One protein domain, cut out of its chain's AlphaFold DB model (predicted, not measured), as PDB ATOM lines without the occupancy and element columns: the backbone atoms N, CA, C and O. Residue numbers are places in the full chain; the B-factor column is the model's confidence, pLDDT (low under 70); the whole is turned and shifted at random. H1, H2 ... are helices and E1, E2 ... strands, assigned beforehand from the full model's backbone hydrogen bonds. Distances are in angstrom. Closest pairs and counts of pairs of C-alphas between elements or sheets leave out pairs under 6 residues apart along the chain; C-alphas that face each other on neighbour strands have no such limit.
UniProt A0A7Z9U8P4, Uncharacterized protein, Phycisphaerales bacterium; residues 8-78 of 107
ATOM      1  N   LYS A   8     235.855 275.140 265.234       76.94
ATOM      2  CA  LYS A   8     234.896 274.481 266.118       76.94
ATOM      3  C   LYS A   8     235.557 273.593 267.174       76.94
ATOM      4  O   LYS A   8     234.988 273.491 268.253       76.94
ATOM      5  N   GLU A   9     236.735 273.005 266.945       78.81
ATOM      6  CA  GLU A   9     237.329 272.052 267.902       78.81
ATOM      7  C   GLU A   9     237.700 272.723 269.231       78.81
ATOM      8  O   GLU A   9     237.264 272.280 270.295       78.81
ATOM      9  N   ALA A  10     238.416 273.850 269.176       81.00
ATOM     10  CA  ALA A  10     238.765 274.620 270.370       81.00
ATOM     11  C   ALA A  10     237.514 275.057 271.158       81.00
ATOM     12  O   ALA A  10     237.492 275.005 272.388       81.00
ATOM     13  N   ARG A  11     236.437 275.428 270.450       85.50
ATOM     14  CA  ARG A  11     235.145 275.772 271.065       85.50
ATOM     15  C   ARG A  11     234.447 274.550 271.668       85.50
ATOM     16  O   ARG A  11     233.894 274.673 272.756       85.50
ATOM     17  N   ARG A  12     234.498 273.383 271.013       86.69
ATOM     18  CA  ARG A  12     233.959 272.118 271.543       86.69
ATOM     19  C   ARG A  12     234.662 271.733 272.840       86.69
ATOM     20  O   ARG A  12     233.972 271.510 273.829       86.69
ATOM     21  N   ARG A  13     236.000 271.766 272.865       85.12
ATOM     22  CA  ARG A  13     236.790 271.504 274.080       85.12
ATOM     23  C   ARG A  13     236.416 272.463 275.212       85.12
ATOM     24  O   ARG A  13     236.092 272.019 276.304       85.12
ATOM     25  N   MET A  14     236.330 273.767 274.926       88.00
ATOM     26  CA  MET A  14     235.933 274.767 275.927       88.00
ATOM     27  C   MET A  14     234.540 274.506 276.525       88.00
ATOM     28  O   MET A  14     234.310 274.809 277.698       88.00
ATOM     29  N   MET A  15     233.592 274.003 275.729       90.12
ATOM     30  CA  MET A  15     232.264 273.642 276.232       90.12
ATOM     31  C   MET A  15     232.302 272.344 277.041       90.12
ATOM     32  O   MET A  15     231.700 272.305 278.108       90.12
ATOM     33  N   GLN A  16     233.034 271.327 276.580       88.81
ATOM     34  CA  GLN A  16     233.183 270.040 277.271       88.81
ATOM     35  C   GLN A  16     233.883 270.166 278.633       88.81
ATOM     36  O   GLN A  16     233.561 269.420 279.551       88.81
ATOM     37  N   ASP A  17     234.770 271.150 278.809       91.38
ATOM     38  CA  ASP A  17     235.385 271.447 280.114       91.38
ATOM     39  C   ASP A  17     234.368 271.948 281.160       91.38
ATOM     40  O   ASP A  17     234.640 271.927 282.361       91.38
ATOM     41  N   LYS A  18     233.209 272.454 280.717       96.00
ATOM     42  CA  LYS A  18     232.206 273.114 281.572       96.00
ATOM     43  C   LYS A  18     230.869 272.385 281.629       96.00
ATOM     44  O   LYS A  18     230.121 272.570 282.588       96.00
ATOM     45  N   TYR A  19     230.549 271.616 280.598       96.12
ATOM     46  CA  TYR A  19     229.241 271.023 280.380       96.12
ATOM     47  C   TYR A  19     229.379 269.614 279.824       96.12
ATOM     48  O   TYR A  19     230.285 269.327 279.045       96.12
ATOM     49  N   ASP A  20     228.413 268.765 280.162       94.56
ATOM     50  CA  ASP A  20     228.249 267.478 279.499       94.56
ATOM     51  C   ASP A  20     227.494 267.681 278.177       94.56
ATOM     52  O   ASP A  20     226.310 268.036 278.155       94.56
ATOM     53  N   VAL A  21     228.205 267.546 277.059       91.69
ATOM     54  CA  VAL A  21     227.639 267.744 275.721       91.69
ATOM     55  C   VAL A  21     226.949 266.455 275.286       91.69
ATOM     56  O   VAL A  21     227.589 265.525 274.809       91.69
ATOM     57  N   VAL A  22     225.624 266.422 275.419       94.50
ATOM     58  CA  VAL A  22     224.815 265.223 275.133       94.50
ATOM     59  C   VAL A  22     224.475 265.027 273.652       94.50
ATOM     60  O   VAL A  22     224.046 263.941 273.267       94.50
ATOM     61  N   ALA A  23     224.618 266.065 272.819       94.62
ATOM     62  CA  ALA A  23     224.303 265.999 271.393       94.62
ATOM     63  C   ALA A  23     224.990 267.103 270.572       94.62
ATOM     64  O   ALA A  23     225.267 268.196 271.071       94.62
ATOM     65  N   TYR A  24     225.174 266.827 269.282       93.88
ATOM     66  CA  TYR A  24     225.698 267.728 268.260       93.88
ATOM     67  C   TYR A  24     224.686 267.866 267.123       93.88
ATOM     68  O   TYR A  24     224.070 266.886 266.705       93.88
ATOM     69  N   PHE A  25     224.542 269.084 266.605       95.75
ATOM     70  CA  PHE A  25     223.641 269.418 265.505       95.75
ATOM     71  C   PHE A  25     224.419 270.175 264.437       95.75
ATOM     72  O   PHE A  25     225.185 271.083 264.766       95.75
ATOM     73  N   GLY A  26     224.209 269.816 263.177       93.12
ATOM     74  CA  GLY A  26     224.998 270.365 262.081       93.12
ATOM     75  C   GLY A  26     224.520 269.916 260.714       93.12
ATOM     76  O   GLY A  26     223.616 269.097 260.598       93.12
ATOM     77  N   ASP A  27     225.125 270.458 259.677       90.38
ATOM     78  CA  ASP A  27     224.814 270.192 258.272       90.38
ATOM     79  C   ASP A  27     226.051 269.762 257.473       90.38
ATOM     80  O   ASP A  27     225.945 269.319 256.327       90.38
ATOM     81  N   VAL A  28     227.233 269.841 258.089       85.88
ATOM     82  CA  VAL A  28     228.499 269.400 257.513       85.88
ATOM     83  C   VAL A  28     229.195 268.418 258.448       85.88
ATOM     84  O   VAL A  28     229.140 268.542 259.666       85.88
ATOM     85  N   TYR A  29     229.900 267.435 257.886       85.25
ATOM     86  CA  TYR A  29     230.521 266.368 258.678       85.25
ATOM     87  C   TYR A  29     231.458 266.881 259.798       85.25
ATOM     88  O   TYR A  29     231.460 266.344 260.902       85.25
ATOM     89  N   GLY A  30     232.167 267.994 259.565       82.88
ATOM     90  CA  GLY A  30     233.035 268.637 260.566       82.88
ATOM     91  C   GLY A  30     232.310 269.261 261.772       82.88
ATOM     92  O   GLY A  30     232.958 269.706 262.725       82.88
ATOM     93  N   ASP A  31     230.975 269.308 261.772       87.94
ATOM     94  CA  ASP A  31     230.192 269.664 262.961       87.94
ATOM     95  C   ASP A  31     230.269 268.586 264.041       87.94
ATOM     96  O   ASP A  31     230.251 268.902 265.234       87.94
ATOM     97  N   PHE A  32     230.419 267.336 263.611       88.62
ATOM     98  CA  PHE A  32     230.329 266.149 264.447       88.62
ATOM     99  C   PHE A  32     231.703 265.584 264.787       88.62
ATOM    100  O   PHE A  32     231.963 265.280 265.949       88.62
ATOM    101  N   GLU A  33     232.594 265.512 263.795       79.44
ATOM    102  CA  GLU A  33     233.911 264.907 263.972       79.44
ATOM    103  C   GLU A  33     234.958 265.949 264.420       79.44
ATOM    104  O   GLU A  33     235.148 266.973 263.748       79.44
ATOM    105  N   PRO A  34     235.633 265.741 265.567       62.69
ATOM    106  CA  PRO A  34     236.650 266.660 266.067       62.69
ATOM    107  C   PRO A  34     237.961 266.725 265.269       62.69
ATOM    108  O   PRO A  34     238.579 267.785 265.326       62.69
ATOM    109  N   PHE A  35     238.374 265.682 264.531       61.09
ATOM    110  CA  PHE A  35     239.772 265.548 264.063       61.09
ATOM    111  C   PHE A  35     239.991 265.430 262.547       61.09
ATOM    112  O   PHE A  35     241.020 264.915 262.114       61.09
ATOM    113  N   LEU A  36     239.061 265.898 261.716       58.75
ATOM    114  CA  LEU A  36     239.263 265.852 260.266       58.75
ATOM    115  C   LEU A  36     240.003 267.076 259.741       58.75
ATOM    116  O   LEU A  36     239.502 268.195 259.846       58.75
ATOM    117  N   GLU A  37     241.149 266.839 259.099       53.44
ATOM    118  CA  GLU A  37     241.817 267.847 258.279       53.44
ATOM    119  C   GLU A  37     240.847 268.335 257.193       53.44
ATOM    120  O   GLU A  37     240.372 267.580 256.335       53.44
ATOM    121  N   MET A  38     240.516 269.625 257.241       52.81
ATOM    122  CA  MET A  38     239.728 270.292 256.210       52.81
ATOM    123  C   MET A  38     240.635 270.621 255.018       52.81
ATOM    124  O   MET A  38     240.830 271.784 254.686       52.81
ATOM    125  N   ALA A  39     241.196 269.604 254.359       50.84
ATOM    126  CA  ALA A  39     241.834 269.820 253.064       50.84
ATOM    127  C   ALA A  39     240.798 270.351 252.048       50.84
ATOM    128  O   ALA A  39     239.589 270.110 252.187       50.84
ATOM    129  N   GLU A  40     241.259 271.086 251.029       54.81
ATOM    130  CA  GLU A  40     240.404 271.477 249.904       54.81
ATOM    131  C   GLU A  40     239.686 270.246 249.341       54.81
ATOM    132  O   GLU A  40     240.209 269.129 249.351       54.81
ATOM    133  N   SER A  41     238.445 270.444 248.903       59.78
ATOM    134  CA  SER A  41     237.545 269.382 248.468       59.78
ATOM    135  C   SER A  41     238.163 268.556 247.334       59.78
ATOM    136  O   SER A  41     238.063 268.920 246.165       59.78
ATOM    137  N   SER A  42     238.776 267.426 247.689       66.38
ATOM    138  CA  SER A  42     239.269 266.408 246.767       66.38
ATOM    139  C   SER A  42     238.365 265.177 246.782       66.38
ATOM    140  O   SER A  42     237.563 264.954 247.699       66.38
ATOM    141  N   LYS A  43     238.484 264.347 245.743       70.06
ATOM    142  CA  LYS A  43     237.739 263.089 245.646       70.06
ATOM    143  C   LYS A  43     238.159 262.111 246.747       70.06
ATOM    144  O   LYS A  43     237.308 261.416 247.299       70.06
ATOM    145  N   GLU A  44     239.446 262.083 247.078       73.06
ATOM    146  CA  GLU A  44     240.018 261.285 248.162       73.06
ATOM    147  C   GLU A  44     239.432 261.699 249.515       73.06
ATOM    148  O   GLU A  44     238.982 260.848 250.279       73.06
ATOM    149  N   LEU A  45     239.340 263.006 249.774       73.62
ATOM    150  CA  LEU A  45     238.781 263.528 251.017       73.62
ATOM    151  C   LEU A  45     237.289 263.210 251.155       73.62
ATOM    152  O   LEU A  45     236.809 262.896 252.241       73.62
ATOM    153  N   TYR A  46     236.539 263.251 250.053       76.62
ATOM    154  CA  TYR A  46     235.141 262.827 250.058       76.62
ATOM    155  C   TYR A  46     234.993 261.344 250.430       76.62
ATOM    156  O   TYR A  46     234.108 260.996 251.213       76.62
ATOM    157  N   GLN A  47     235.866 260.476 249.911       80.38
ATOM    158  CA  GLN A  47     235.850 259.054 250.246       80.38
ATOM    159  C   GLN A  47     236.184 258.815 251.725       80.38
ATOM    160  O   GLN A  47     235.426 258.120 252.395       80.38
ATOM    161  N   GLN A  48     237.222 259.472 252.250       80.69
ATOM    162  CA  GLN A  48     237.599 259.393 253.668       80.69
ATOM    163  C   GLN A  48     236.461 259.840 254.594       80.69
ATOM    164  O   GLN A  48     236.163 259.181 255.584       80.69
ATOM    165  N   ARG A  49     235.765 260.934 254.254       80.81
ATOM    166  CA  ARG A  49     234.610 261.400 255.039       80.81
ATOM    167  C   ARG A  49     233.448 260.415 255.017       80.81
ATOM    168  O   ARG A  49     232.755 260.294 256.018       80.81
ATOM    169  N   ARG A  50     233.212 259.731 253.891       84.50
ATOM    170  CA  ARG A  50     232.189 258.678 253.832       84.50
ATOM    171  C   ARG A  50     232.568 257.486 254.696       84.50
ATOM    172  O   ARG A  50     231.726 257.021 255.445       84.50
ATOM    173  N   GLU A  51     233.811 257.027 254.615       88.56
ATOM    174  CA  GLU A  51     234.302 255.913 255.435       88.56
ATOM    175  C   GLU A  51     234.190 256.235 256.928       88.56
ATOM    176  O   GLU A  51     233.567 255.480 257.666       88.56
ATOM    177  N   ALA A  52     234.650 257.413 257.350       86.00
ATOM    178  CA  ALA A  52     234.530 257.855 258.736       86.00
ATOM    179  C   ALA A  52     233.059 258.014 259.187       86.00
ATOM    180  O   ALA A  52     232.698 257.683 260.318       86.00
ATOM    181  N   ALA A  53     232.162 258.471 258.303       88.50
ATOM    182  CA  ALA A  53     230.733 258.534 258.612       88.50
ATOM    183  C   ALA A  53     230.105 257.142 258.827       88.50
ATOM    184  O   ALA A  53     229.226 257.012 259.682       88.50
ATOM    185  N   GLU A  54     230.554 256.121 258.091       91.19
ATOM    186  CA  GLU A  54     230.131 254.722 258.267       91.19
ATOM    187  C   GLU A  54     230.723 254.098 259.543       91.19
ATOM    188  O   GLU A  54     230.024 253.404 260.287       91.19
ATOM    189  N   GLU A  55     231.987 254.390 259.861       92.44
ATOM    190  CA  GLU A  55     232.627 253.953 261.113       92.44
ATOM    191  C   GLU A  55     231.845 254.434 262.345       92.44
ATOM    192  O   GLU A  55     231.658 253.688 263.308       92.44
ATOM    193  N   HIS A  56     231.294 255.647 262.277       91.75
ATOM    194  CA  HIS A  56     230.490 256.257 263.334       91.75
ATOM    195  C   HIS A  56     228.971 256.090 263.151       91.75
ATOM    196  O   HIS A  56     228.199 256.863 263.723       91.75
ATOM    197  N   HIS A  57     228.507 255.079 262.403       93.81
ATOM    198  CA  HIS A  57     227.086 254.935 262.050       93.81
ATOM    199  C   HIS A  57     226.112 254.939 263.248       93.81
ATOM    200  O   HIS A  57     224.990 255.427 263.126       93.81
ATOM    201  N   LEU A  58     226.534 254.437 264.415       96.62
ATOM    202  CA  LEU A  58     225.718 254.398 265.639       96.62
ATOM    203  C   LEU A  58     225.470 255.780 266.268       96.62
ATOM    204  O   LEU A  58     224.547 255.935 267.073       96.62
ATOM    205  N   ASN A  59     226.276 256.785 265.918       95.38
ATOM    206  CA  ASN A  59     226.137 258.141 266.445       95.38
ATOM    207  C   ASN A  59     225.007 258.912 265.748       95.38
ATOM    208  O   ASN A  59     224.401 259.804 266.351       95.38
ATOM    209  N   TRP A  60     224.705 258.580 264.490       95.06
ATOM    210  CA  TRP A  60     223.672 259.265 263.714       95.06
ATOM    211  C   TRP A  60     222.282 259.028 264.307       95.06
ATOM    212  O   TRP A  60     221.841 257.897 264.489       95.06
ATOM    213  N   GLY A  61     221.576 260.119 264.607       95.94
ATOM    214  CA  GLY A  61     220.246 260.096 265.217       95.94
ATOM    215  C   GLY A  61     220.231 259.797 266.720       95.94
ATOM    216  O   GLY A  61     219.150 259.797 267.306       95.94
ATOM    217  N   SER A  62     221.392 259.568 267.348       96.69
ATOM    218  CA  SER A  62     221.518 259.365 268.797       96.69
ATOM    219  C   SER A  62     222.180 260.569 269.468       96.69
ATOM    220  O   SER A  62     221.540 261.284 270.236       96.69
ATOM    221  N   VAL A  63     223.441 260.830 269.127       95.62
ATOM    222  CA  VAL A  63     224.227 261.972 269.612       95.62
ATOM    223  C   VAL A  63     224.558 262.954 268.490       95.62
ATOM    224  O   VAL A  63     224.866 264.109 268.771       95.62
ATOM    225  N   TRP A  64     224.474 262.538 267.223       96.06
ATOM    226  CA  TRP A  64     224.731 263.369 266.044       96.06
ATOM    227  C   TRP A  64     223.464 263.540 265.208       96.06
ATOM    228  O   TRP A  64     222.940 262.585 264.634       96.06
ATOM    229  N   PHE A  65     222.984 264.777 265.099       96.88
ATOM    230  CA  PHE A  65     221.763 265.127 264.378       96.88
ATOM    231  C   PHE A  65     222.092 265.988 263.158       96.88
ATOM    232  O   PHE A  65     222.370 267.185 263.280       96.88
ATOM    233  N   ILE A  66     222.059 265.368 261.977       94.00
ATOM    234  CA  ILE A  66     222.389 266.032 260.716       94.00
ATOM    235  C   ILE A  66     221.165 266.683 260.066       94.00
ATOM    236  O   ILE A  66     220.083 266.098 259.996       94.00
ATOM    237  N   LEU A  67     221.351 267.901 259.567       94.00
ATOM    238  CA  LEU A  67     220.388 268.634 258.762       94.00
ATOM    239  C   LEU A  67     220.761 268.507 257.279       94.00
ATOM    240  O   LEU A  67     221.931 268.666 256.926       94.00
ATOM    241  N   PRO A  68     219.793 268.246 256.386       86.88
ATOM    242  CA  PRO A  68     220.077 268.167 254.963       86.88
ATOM    243  C   PRO A  68     220.386 269.562 254.404       86.88
ATOM    244  O   PRO A  68     219.501 270.414 254.325       86.88
ATOM    245  N   ASN A  69     221.628 269.778 253.963       84.25
ATOM    246  CA  ASN A  69     222.029 270.974 253.223       84.25
ATOM    247  C   ASN A  69     222.607 270.592 251.844       84.25
ATOM    248  O   ASN A  69     223.796 270.300 251.741       84.25
ATOM    249  N   PRO A  70     221.790 270.610 250.771       76.44
ATOM    250  CA  PRO A  70     222.244 270.355 249.401       76.44
ATOM    251  C   PRO A  70     222.797 271.612 248.706       76.44
ATOM    252  O   PRO A  70     223.148 271.568 247.527       76.44
ATOM    253  N   MET A  71     222.830 272.752 249.397       74.62
ATOM    254  CA  MET A  71     223.110 274.045 248.782       74.62
ATOM    255  C   MET A  71     224.591 274.382 248.753       74.62
ATOM    256  O   MET A  71     225.075 274.914 247.760       74.62
ATOM    257  N   TYR A  72     225.303 274.105 249.837       74.81
ATOM    258  CA  TYR A  72     226.728 274.382 249.964       74.81
ATOM    259  C   TYR A  72     227.321 273.548 251.098       74.81
ATOM    260  O   TYR A  72     226.603 272.968 251.910       74.81
ATOM    261  N   GLY A  73     228.646 273.529 251.184       76.44
ATOM    262  CA  GLY A  73     229.376 272.951 252.305       76.44
ATOM    263  C   GLY A  73     230.709 272.391 251.847       76.44
ATOM    264  O   GLY A  73     230.985 272.320 250.654       76.44
ATOM    265  N   SER A  74     231.535 271.929 252.781       73.44
ATOM    266  CA  SER A  74     232.847 271.360 252.442       73.44
ATOM    267  C   SER A  74     232.760 270.081 251.593       73.44
ATOM    268  O   SER A  74     233.782 269.573 251.139       73.44
ATOM    269  N   TRP A  75     231.560 269.526 251.402       74.12
ATOM    270  CA  TRP A  75     231.265 268.409 250.507       74.12
ATOM    271  C   TRP A  75     231.139 268.836 249.032       74.12
ATOM    272  O   TRP A  75     231.125 267.975 248.150       74.12
ATOM    273  N   SER A  76     231.051 270.141 248.740       67.56
ATOM    274  CA  SER A  76     230.898 270.649 247.379       67.56
ATOM    275  C   SER A  76     232.230 270.616 246.631       67.56
ATOM    276  O   SER A  76     232.976 271.585 246.622       67.56
ATOM    277  N   VAL A  77     232.511 269.490 245.982       57.53
ATOM    278  CA  VAL A  77     233.644 269.358 245.052       57.53
ATOM    279  C   VAL A  77     233.414 270.118 243.738       57.53
ATOM    280  O   VAL A  77     234.375 270.566 243.145       57.53
ATOM    281  N   GLU A  78     232.150 270.265 243.303       55.62
ATOM    282  CA  GLU A  78     231.739 270.880 242.014       55.62
ATOM    283  C   GLU A  78     230.194 270.948 241.822       55.62
ATOM    284  O   GLU A  78     229.707 271.551 240.871       55.62
TER     285      GLU A  78
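Overview. This is residues 8 to 78 of the 107 residues of an uncharacterized protein of Phycisphaerales bacterium (UniProt A0A7Z9U8P4). Little regular structure: mostly loops, with a two-stranded parallel sheet, E1 and E2, between helix H1 toward one end of the long axis and the longer H2 toward the other; residues 14 to 20 stick out. The 71 printed residues run H1, E1, H2, E2, with 27 in named elements, class mixed. The whole is compact, radius of gyration of the C-alphas 12.8 A, but elongated, spanning 39 by 24 by 23 A.

Along the chain. H1, residues 9 to 16, begins at C-alpha 9 (237.329, 272.052, 267.902). E1 is residues 24 to 26. H2, residues 43 to 55, is 18.7 A long. E2, residues 64 to 66, ends at C-alpha 66 (222.389, 266.032, 260.716).

Arrangement. E1 and E2 are parallel at 16 degrees, with N 65 and O 24 2.9 A apart, within hydrogen-bond range. E1, H2 and E2 form a strand-helix-strand unit, two parallel neighbour strands with a helix between, its crossover right-handed. H1 is apart from H2 and E2. In H1 and H2 every O i to N i+4 pair is within hydrogen-bond range.

Size, cuts and confidence. The C-alphas farthest apart, of Lys 18 and Glu 78, are 39.6 A apart. The printed part has no cut. The E1 to H2 link is long, 16 residues. Residues 34 to 42 and 76 to 78 have pLDDT under 70.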